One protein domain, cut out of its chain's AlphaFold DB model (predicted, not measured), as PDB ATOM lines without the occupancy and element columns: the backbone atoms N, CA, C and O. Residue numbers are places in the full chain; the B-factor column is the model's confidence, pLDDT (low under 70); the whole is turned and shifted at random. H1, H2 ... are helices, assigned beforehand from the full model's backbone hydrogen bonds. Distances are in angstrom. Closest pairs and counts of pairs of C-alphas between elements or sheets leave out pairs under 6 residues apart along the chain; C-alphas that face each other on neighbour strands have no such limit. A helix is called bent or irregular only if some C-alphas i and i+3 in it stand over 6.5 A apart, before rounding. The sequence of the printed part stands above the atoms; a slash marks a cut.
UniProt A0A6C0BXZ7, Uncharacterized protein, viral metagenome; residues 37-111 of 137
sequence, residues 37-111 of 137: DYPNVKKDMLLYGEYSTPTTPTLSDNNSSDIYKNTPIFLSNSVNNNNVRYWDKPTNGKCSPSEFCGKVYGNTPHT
ATOM      1  N   ASP A  37     163.125  71.570 121.978       71.50
ATOM      2  CA  ASP A  37     164.494  72.041 122.161       71.50
ATOM      3  C   ASP A  37     164.713  73.439 121.557       71.50
ATOM      4  O   ASP A  37     164.418  73.713 120.386       71.50
ATOM      5  N   TYR A  38     165.278  74.349 122.353       62.09
ATOM      6  CA  TYR A  38     165.782  75.629 121.860       62.09
ATOM      7  C   TYR A  38     167.057  75.407 121.019       62.09
ATOM      8  O   TYR A  38     167.925  74.648 121.447       62.09
ATOM      9  N   PRO A  39     167.242  76.079 119.861       70.81
ATOM     10  CA  PRO A  39     166.441  77.177 119.307       70.81
ATOM     11  C   PRO A  39     165.318  76.747 118.352       70.81
ATOM     12  O   PRO A  39     164.615  77.616 117.835       70.81
ATOM     13  N   ASN A  40     165.138  75.451 118.100       65.69
ATOM     14  CA  ASN A  40     164.239  74.949 117.056       65.69
ATOM     15  C   ASN A  40     162.778  75.334 117.323       65.69
ATOM     16  O   ASN A  40     162.088  75.768 116.407       65.69
ATOM     17  N   VAL A  41     162.347  75.365 118.590       64.62
ATOM     18  CA  VAL A  41     161.014  75.877 118.984       64.62
ATOM     19  C   VAL A  41     160.733  77.330 118.601       64.62
ATOM     20  O   VAL A  41     159.577  77.736 118.558       64.62
ATOM     21  N   LYS A  42     161.767  78.142 118.344       64.44
ATOM     22  CA  LYS A  42     161.595  79.514 117.839       64.44
ATOM     23  C   LYS A  42     161.534  79.585 116.318       64.44
ATOM     24  O   LYS A  42     161.103  80.610 115.793       64.44
ATOM     25  N   LYS A  43     162.045  78.569 115.628       73.06
ATOM     26  CA  LYS A  43     162.229  78.578 114.179       73.06
ATOM     27  C   LYS A  43     161.141  77.792 113.458       73.06
ATOM     28  O   LYS A  43     160.680  78.236 112.411       73.06
ATOM     29  N   ASP A  44     160.736  76.671 114.036       81.31
ATOM     30  CA  ASP A  44     159.875  75.697 113.387       81.31
ATOM     31  C   ASP A  44     158.444  75.753 113.938       81.31
ATOM     32  O   ASP A  44     158.180  76.219 115.048       81.31
ATOM     33  N   MET A  45     157.489  75.303 113.122       81.69
ATOM     34  CA  MET A  45     156.078  75.235 113.509       81.69
ATOM     35  C   MET A  45     155.836  74.066 114.471       81.69
ATOM     36  O   MET A  45     156.584  73.092 114.475       81.69
ATOM     37  N   LEU A  46     154.745  74.126 115.241       84.19
ATOM     38  CA  LEU A  46     154.426  73.131 116.277       84.19
ATOM     39  C   LEU A  46     154.422  71.679 115.773       84.19
ATOM     40  O   LEU A  46     154.834  70.792 116.508       84.19
ATOM     41  N   LEU A  47     153.959  71.443 114.542       84.81
ATOM     42  CA  LEU A  47     153.882  70.106 113.937       84.81
ATOM     43  C   LEU A  47     154.935  69.891 112.838       84.81
ATOM     44  O   LEU A  47     154.700  69.168 111.867       84.81
ATOM     45  N   TYR A  48     156.080  70.568 112.947       83.50
ATOM     46  CA  TYR A  48     157.200  70.377 112.032       83.50
ATOM     47  C   TYR A  48     157.684  68.917 112.044       83.50
ATOM     48  O   TYR A  48     157.789  68.293 113.096       83.50
ATOM     49  N   GLY A  49     157.962  68.363 110.862       82.62
ATOM     50  CA  GLY A  49     158.357  66.961 110.679       82.62
ATOM     51  C   GLY A  49     157.182  65.982 110.561       82.62
ATOM     52  O   GLY A  49     157.299  65.005 109.827       82.62
ATOM     53  N   GLU A  50     156.041  66.265 111.198       84.94
ATOM     54  CA  GLU A  50     154.808  65.474 111.040       84.94
ATOM     55  C   GLU A  50     153.938  65.965 109.882       84.94
ATOM     56  O   GLU A  50     153.333  65.161 109.174       84.94
ATOM     57  N   TYR A  51     153.881  67.284 109.683       88.06
ATOM     58  CA  TYR A  51     153.145  67.911 108.594       88.06
ATOM     59  C   TYR A  51     154.046  68.832 107.777       88.06
ATOM     60  O   TYR A  51     154.914  69.534 108.300       88.06
ATOM     61  N   SER A  52     153.794  68.882 106.470       88.81
ATOM     62  CA  SER A  52     154.434  69.821 105.561       88.81
ATOM     63  C   SER A  52     154.116  71.249 105.988       88.81
ATOM     64  O   SER A  52     152.956  71.659 106.037       88.81
ATOM     65  N   THR A  53     155.145  72.044 106.237       86.81
ATOM     66  CA  THR A  53     155.000  73.468 106.540       86.81
ATOM     67  C   THR A  53     155.024  74.281 105.242       86.81
ATOM     68  O   THR A  53     155.944  74.099 104.439       86.81
ATOM     69  N   PRO A  54     154.042  75.160 104.984       83.00
ATOM     70  CA  PRO A  54     154.092  76.062 103.840       83.00
ATOM     71  C   PRO A  54     155.226  77.084 104.007       83.00
ATOM     72  O   PRO A  54     155.586  77.442 105.126       83.00
ATOM     73  N   THR A  55     155.750  77.607 102.894       79.75
ATOM     74  CA  THR A  55     156.810  78.636 102.901       79.75
ATOM     75  C   THR A  55     156.386  79.904 103.645       79.75
ATOM     76  O   THR A  55     157.206  80.544 104.298       79.75
ATOM     77  N   THR A  56     155.097  80.240 103.570       82.75
ATOM     78  CA  THR A  56     154.496  81.376 104.270       82.75
ATOM     79  C   THR A  56     153.207  80.899 104.937       82.75
ATOM     80  O   THR A  56     152.192  80.770 104.249       82.75
ATOM     81  N   PRO A  57     153.215  80.586 106.243       80.69
ATOM     82  CA  PRO A  57     151.996  80.228 106.951       80.69
ATOM     83  C   PRO A  57     151.079  81.450 107.026       80.69
ATOM     84  O   PRO A  57     151.465  82.506 107.526       80.69
ATOM     85  N   THR A  58     149.858  81.308 106.516       86.62
ATOM     86  CA  THR A  58     148.835  82.354 106.575       86.62
ATOM     87  C   THR A  58     147.544  81.804 107.150       86.62
ATOM     88  O   THR A  58     147.280  80.597 107.124       86.62
ATOM     89  N   LEU A  59     146.702  82.720 107.616       88.44
ATOM     90  CA  LEU A  59     145.309  82.409 107.871       88.44
ATOM     91  C   LEU A  59     144.595  82.091 106.553       88.44
ATOM     92  O   LEU A  59     144.981  82.534 105.465       88.44
ATOM     93  N   SER A  60     143.586  81.244 106.663       86.12
ATOM     94  CA  SER A  60     142.644  80.943 105.602       86.12
ATOM     95  C   SER A  60     141.496  81.937 105.618       86.12
ATOM     96  O   SER A  60     141.099  82.420 106.671       86.12
ATOM     97  N   ASP A  61     140.910  82.155 104.447       89.31
ATOM     98  CA  ASP A  61     139.688  82.944 104.282       89.31
ATOM     99  C   ASP A  61     138.434  82.096 104.592       89.31
ATOM    100  O   ASP A  61     137.331  82.401 104.144       89.31
ATOM    101  N   ASN A  62     138.609  80.977 105.311       87.00
ATOM    102  CA  ASN A  62     137.545  80.029 105.601       87.00
ATOM    103  C   ASN A  62     136.622  80.576 106.690       87.00
ATOM    104  O   ASN A  62     137.060  81.024 107.753       87.00
ATOM    105  N   ASN A  63     135.322  80.417 106.470       88.88
ATOM    106  CA  ASN A  63     134.303  80.585 107.499       88.88
ATOM    107  C   ASN A  63     133.856  79.214 108.044       88.88
ATOM    108  O   ASN A  63     134.268  78.152 107.563       88.88
ATOM    109  N   SER A  64     132.965  79.220 109.035       85.56
ATOM    110  CA  SER A  64     132.431  77.991 109.638       85.56
ATOM    111  C   SER A  64     131.751  77.045 108.636       85.56
ATOM    112  O   SER A  64     131.816  75.828 108.811       85.56
ATOM    113  N   SER A  65     131.121  77.570 107.578       87.19
ATOM    114  CA  SER A  65     130.454  76.755 106.551       87.19
ATOM    115  C   SER A  65     131.441  76.034 105.628       87.19
ATOM    116  O   SER A  65     131.149  74.940 105.140       87.19
ATOM    117  N   ASP A  66     132.637  76.597 105.436       87.94
ATOM    118  CA  ASP A  66     133.693  75.972 104.641       87.94
ATOM    119  C   ASP A  66     134.401  74.855 105.401       87.94
ATOM    120  O   ASP A  66     134.744  73.827 104.821       87.94
ATOM    121  N   ILE A  67     134.550  75.004 106.715       86.88
ATOM    122  CA  ILE A  67     135.238  74.014 107.553       86.88
ATOM    123  C   ILE A  67     134.372  72.802 107.827       86.88
ATOM    124  O   ILE A  67     134.900  71.694 107.895       86.88
ATOM    125  N   TYR A  68     133.054  72.984 107.934       81.69
ATOM    126  CA  TYR A  68     132.137  71.867 108.136       81.69
ATOM    127  C   TYR A  68     132.310  70.780 107.062       81.69
ATOM    128  O   TYR A  68     132.233  69.599 107.386       81.69
ATOM    129  N   LYS A  69     132.651  71.161 105.820       82.94
ATOM    130  CA  LYS A  69     132.921  70.236 104.702       82.94
ATOM    131  C   LYS A  69     134.109  69.297 104.956       82.94
ATOM    132  O   LYS A  69     134.151  68.218 104.379       82.94
ATOM    133  N   ASN A  70     135.047  69.681 105.826       79.06
ATOM    134  CA  ASN A  70     136.177  68.839 106.232       79.06
ATOM    135  C   ASN A  70     135.796  67.828 107.326       79.06
ATOM    136  O   ASN A  70     136.616  66.990 107.699       79.06
ATOM    137  N   THR A  71     134.577  67.911 107.867       83.31
ATOM    138  CA  THR A  71     134.071  66.917 108.814       83.31
ATOM    139  C   THR A  71     133.789  65.635 108.045       83.31
ATOM    140  O   THR A  71     133.077  65.669 107.041       83.31
ATOM    141  N   PRO A  72     134.298  64.486 108.500       78.06
ATOM    142  CA  PRO A  72     134.072  63.250 107.786       78.06
ATOM    143  C   PRO A  72     132.616  62.809 108.009       78.06
ATOM    144  O   PRO A  72     132.200  62.508 109.130       78.06
ATOM    145  N   ILE A  73     131.820  62.813 106.942       79.19
ATOM    146  CA  ILE A  73     130.432  62.343 106.963       79.19
ATOM    147  C   ILE A  73     130.426  60.914 106.432       79.19
ATOM    148  O   ILE A  73     130.772  60.667 105.278       79.19
ATOM    149  N   PHE A  74     130.027  59.969 107.279       81.06
ATOM    150  CA  PHE A  74     129.951  58.556 106.922       81.06
ATOM    151  C   PHE A  74     128.499  58.091 106.878       81.06
ATOM    152  O   PHE A  74     127.673  58.525 107.683       81.06
ATOM    153  N   LEU A  75     128.190  57.179 105.955       80.75
ATOM    154  CA  LEU A  75     126.905  56.481 105.950       80.75
ATOM    155  C   LEU A  75     126.774  55.637 107.226       80.75
ATOM    156  O   LEU A  75     127.757  55.072 107.704       80.75
ATOM    157  N   SER A  76     125.557  55.512 107.754       76.06
ATOM    158  CA  SER A  76     125.284  54.791 109.007       76.06
ATOM    159  C   SER A  76     125.677  53.309 108.973       76.06
ATOM    160  O   SER A  76     125.949  52.724 110.016       76.06
ATOM    161  N   ASN A  77     125.740  52.707 107.785       79.50
ATOM    162  CA  ASN A  77     126.162  51.326 107.552       79.50
ATOM    163  C   ASN A  77     127.651  51.188 107.178       79.50
ATOM    164  O   ASN A  77     128.092  50.097 106.818       79.50
ATOM    165  N   SER A  78     128.425  52.275 107.212       75.50
ATOM    166  CA  SER A  78     129.822  52.262 106.797       75.50
ATOM    167  C   SER A  78     130.757  52.017 107.977       75.50
ATOM    168  O   SER A  78     130.802  52.799 108.922       75.50
ATOM    169  N   VAL A  79     131.590  50.982 107.859       68.44
ATOM    170  CA  VAL A  79     132.733  50.738 108.758       68.44
ATOM    171  C   VAL A  79     133.852  51.777 108.599       68.44
ATOM    172  O   VAL A  79     134.779  51.821 109.403       68.44
ATOM    173  N   ASN A  80     133.774  52.639 107.575       67.88
ATOM    174  CA  ASN A  80     134.791  53.660 107.312       67.88
ATOM    175  C   ASN A  80     134.810  54.760 108.376       67.88
ATOM    176  O   ASN A  80     135.818  55.456 108.496       67.88
ATOM    177  N   ASN A  81     133.742  54.885 109.172       63.81
ATOM    178  CA  ASN A  81     133.667  55.838 110.277       63.81
ATOM    179  C   ASN A  81     134.779  55.669 111.322       63.81
ATOM    180  O   ASN A  81     135.123  56.636 111.997       63.81
ATOM    181  N   ASN A  82     135.366  54.474 111.409       61.06
ATOM    182  CA  ASN A  82     136.423  54.135 112.355       61.06
ATOM    183  C   ASN A  82     137.816  54.009 111.703       61.06
ATOM    184  O   ASN A  82     138.780  53.673 112.385       61.06
ATOM    185  N   ASN A  83     137.935  54.263 110.391       67.44
ATOM    186  CA  ASN A  83     139.162  53.990 109.628       67.44
ATOM    187  C   ASN A  83     139.991  55.238 109.277       67.44
ATOM    188  O   ASN A  83     141.106  55.097 108.775       67.44
ATOM    189  N   VAL A  84     139.508  56.456 109.551       74.94
ATOM    190  CA  VAL A  84     140.308  57.678 109.338       74.94
ATOM    191  C   VAL A  84     141.201  57.920 110.552       74.94
ATOM    192  O   VAL A  84     140.830  58.610 111.500       74.94
ATOM    193  N   ARG A  85     142.383  57.299 110.530       78.19
ATOM    194  CA  ARG A  85     143.400  57.430 111.586       78.19
ATOM    195  C   ARG A  85     144.421  58.536 111.309       78.19
ATOM    196  O   ARG A  85     144.946  59.117 112.252       78.19
ATOM    197  N   TYR A  86     144.678  58.823 110.036       82.94
ATOM    198  CA  TYR A  86     145.655  59.811 109.583       82.94
ATOM    199  C   TYR A  86     144.950  60.863 108.733       82.94
ATOM    200  O   TYR A  86     144.121  60.523 107.890       82.94
ATOM    201  N   TRP A  87     145.263  62.131 108.980       84.38
ATOM    202  CA  TRP A  87     144.669  63.272 108.291       84.38
ATOM    203  C   TRP A  87     145.746  63.984 107.491       84.38
ATOM    204  O   TRP A  87     146.778  64.311 108.058       84.38
ATOM    205  N   ASP A  88     145.519  64.293 106.216       85.94
ATOM    206  CA  ASP A  88     146.531  64.971 105.382       85.94
ATOM    207  C   ASP A  88     146.922  66.357 105.920       85.94
ATOM    208  O   ASP A  88     148.014  66.863 105.657       85.94
ATOM    209  N   LYS A  89     146.016  66.974 106.681       86.19
ATOM    210  CA  LYS A  89     146.200  68.233 107.401       86.19
ATOM    211  C   LYS A  89     145.721  68.060 108.839       86.19
ATOM    212  O   LYS A  89     144.800  67.281 109.066       86.19
ATOM    213  N   PRO A  90     146.233  68.841 109.800       86.12
ATOM    214  CA  PRO A  90     145.823  68.759 111.199       86.12
ATOM    215  C   PRO A  90     144.464  69.449 111.423       86.12
ATOM    216  O   PRO A  90     144.324  70.378 112.214       86.12
ATOM    217  N   THR A  91     143.444  69.047 110.666       84.69
ATOM    218  CA  THR A  91     142.073  69.545 110.757       84.69
ATOM    219  C   THR A  91     141.087  68.439 110.402       84.69
ATOM    220  O   THR A  91     141.270  67.711 109.434       84.69
ATOM    221  N   ASN A  92     140.023  68.337 111.190       83.56
ATOM    222  CA  ASN A  92     138.945  67.356 111.046       83.56
ATOM    223  C   ASN A  92     137.569  68.033 110.903       83.56
ATOM    224  O   ASN A  92     136.545  67.457 111.269       83.56
ATOM    225  N   GLY A  93     137.553  69.304 110.485       82.06
ATOM    226  CA  GLY A  93     136.328  70.100 110.376       82.06
ATOM    227  C   GLY A  93     135.793  70.678 111.692       82.06
ATOM    228  O   GLY A  93     134.708  71.252 111.702       82.06
ATOM    229  N   LYS A  94     136.534  70.568 112.805       83.69
ATOM    230  CA  LYS A  94     136.132  71.113 114.121       83.69
ATOM    231  C   LYS A  94     137.039  72.222 114.660       83.69
ATOM    232  O   LYS A  94     136.943  72.587 115.827       83.69
ATOM    233  N   CYS A  95     137.952  72.729 113.843       81.88
ATOM    234  CA  CYS A  95     138.878  73.784 114.248       81.88
ATOM    235  C   CYS A  95     138.155  75.129 114.433       81.88
ATOM    236  O   CYS A  95     137.226  75.466 113.700       81.88
ATOM    237  N   SER A  96     138.593  75.881 115.441       84.88
ATOM    238  CA  SER A  96     138.086  77.209 115.783       84.88
ATOM    239  C   SER A  96     139.245  78.048 116.341       84.88
ATOM    240  O   SER A  96     139.965  77.533 117.201       84.88
ATOM    241  N   PRO A  97     139.452  79.299 115.892       87.69
ATOM    242  CA  PRO A  97     138.675  80.021 114.879       87.69
ATOM    243  C   PRO A  97     138.810  79.428 113.473       87.69
ATOM    244  O   PRO A  97     139.786  78.744 113.162       87.69
ATOM    245  N   SER A  98     137.831  79.713 112.613       87.12
ATOM    246  CA  SER A  98     137.751  79.131 111.272       87.12
ATOM    247  C   SER A  98     138.964  79.444 110.392       87.12
ATOM    248  O   SER A  98     139.453  78.621 109.619       87.12
ATOM    249  N   GLU A  99     139.518  80.629 110.572       87.75
ATOM    250  CA  GLU A  99     140.637  81.133 109.794       87.75
ATOM    251  C   GLU A  99     141.917  80.298 109.980       87.75
ATOM    252  O   GLU A  99     142.732  80.199 109.066       87.75
ATOM    253  N   PHE A 100     142.081  79.595 111.104       86.06
ATOM    254  CA  PHE A 100     143.248  78.734 111.347       86.06
ATOM    255  C   PHE A 100     143.171  77.373 110.638       86.06
ATOM    256  O   PHE A 100     144.118  76.587 110.658       86.06
ATOM    257  N   CYS A 101     142.056  77.075 109.977       83.88
ATOM    258  CA  CYS A 101     141.815  75.782 109.366       83.88
ATOM    259  C   CYS A 101     142.423  75.681 107.962       83.88
ATOM    260  O   CYS A 101     142.026  76.376 107.031       83.88
ATOM    261  N   GLY A 102     143.350  74.742 107.769       77.19
ATOM    262  CA  GLY A 102     143.688  74.216 106.441       77.19
ATOM    263  C   GLY A 102     144.686  75.008 105.583       77.19
ATOM    264  O   GLY A 102     145.091  74.468 104.549       77.19
ATOM    265  N   LYS A 103     145.111  76.221 105.982       83.50
ATOM    266  CA  LYS A 103     146.234  76.956 105.345       83.50
ATOM    267  C   LYS A 103     147.517  77.022 106.184       83.50
ATOM    268  O   LYS A 103     148.576  77.297 105.632       83.50
ATOM    269  N   VAL A 104     147.441  76.725 107.482       87.50
ATOM    270  CA  VAL A 104     148.610  76.754 108.380       87.50
ATOM    271  C   VAL A 104     149.603  75.633 108.048       87.50
ATOM    272  O   VAL A 104     150.806  75.850 108.095       87.50
ATOM    273  N   TYR A 105     149.106  74.461 107.647       88.31
ATOM    274  CA  TYR A 105     149.911  73.317 107.214       88.31
ATOM    275  C   TYR A 105     149.510  72.884 105.801       88.31
ATOM    276  O   TYR A 105     148.351  73.033 105.400       88.31
ATOM    277  N   GLY A 106     150.469  72.357 105.045       86.56
ATOM    278  CA  GLY A 106     150.272  71.746 103.733       86.56
ATOM    279  C   GLY A 106     149.691  70.332 103.825       86.56
ATOM    280  O   GLY A 106     149.613  69.745 104.903       86.56
ATOM    281  N   ASN A 107     149.275  69.787 102.679       87.19
ATOM    282  CA  ASN A 107     148.877  68.381 102.595       87.19
ATOM    283  C   ASN A 107     150.116  67.503 102.759       87.19
ATOM    284  O   ASN A 107     151.090  67.670 102.024       87.19
ATOM    285  N   THR A 108     150.056  66.565 103.693       86.62
ATOM    286  CA  THR A 108     151.156  65.648 103.986       86.62
ATOM    287  C   THR A 108     150.702  64.231 103.677       86.62
ATOM    288  O   THR A 108     149.745  63.773 104.299       86.62
ATOM    289  N   PRO A 109     151.329  63.538 102.711       84.44
ATOM    290  CA  PRO A 109     150.991  62.152 102.437       84.44
ATOM    291  C   PRO A 109     151.432  61.281 103.612       84.44
ATOM    292  O   PRO A 109     152.597  61.298 104.010       84.44
ATOM    293  N   HIS A 110     150.506  60.493 104.150       80.75
ATOM    294  CA  HIS A 110     150.804  59.551 105.224       80.75
ATOM    295  C   HIS A 110     151.168  58.187 104.657       80.75
ATOM    296  O   HIS A 110     150.425  57.608 103.864       80.75
ATOM    297  N   THR A 111     152.298  57.643 105.106       79.31
ATOM    298  CA  THR A 111     152.603  56.228 104.876       79.31
ATOM    299  C   THR A 111     151.855  55.425 105.928       79.31
ATOM    300  O   THR A 111     152.223  55.439 107.102       79.31
TER     301      THR A 111
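AT A GLANCE: This is residues 37 to 111 of the 137 residues of an uncharacterized protein of viral metagenome (UniProt A0A6C0BXZ7). With little regular structure, this is a loose, winding chain: H1 lies at one end of the long axis, residues 44 to 63 sweep round to H2, H3 lies toward the other end, and residues 83 to 111 wind back through the middle. The printed part has 75 residues, 13 of them in three named helices, H1, H2 and H3, with no named strand; the class is all helix. It is loose, with a radius of gyration of the C-alphas of 14.5 A, and elongated, spanning 49 by 30 by 17 A.

HOW THE PARTS SIT: H1, residues 40 to 43, H2, residues 64 to 68, and H3, residues 79 to 82, are apart from one another. The O i to N i+4 pair of H2 is within hydrogen-bond range; H1 and H3 are too short for such a pair.

IN THESE COORDINATES: H1 begins at C-alpha 40 (164.239, 74.949, 117.056) and measures 5.0 A. H2 measures 6.3 A. H3, 6.2 A, ends at C-alpha 82 (136.423, 54.135, 112.355); it is neither bent nor irregular, but only just: C-alphas 79 and 82 are 6.2 A apart.

THE WHOLE: The farthest C-alphas, of Pro 39 and Asn 77, are 49.3 A apart. The printed part has no cut. The link from H1 to H2 is long. Residues 38, 40 to 42 and 79 to 83 have pLDDT under 70.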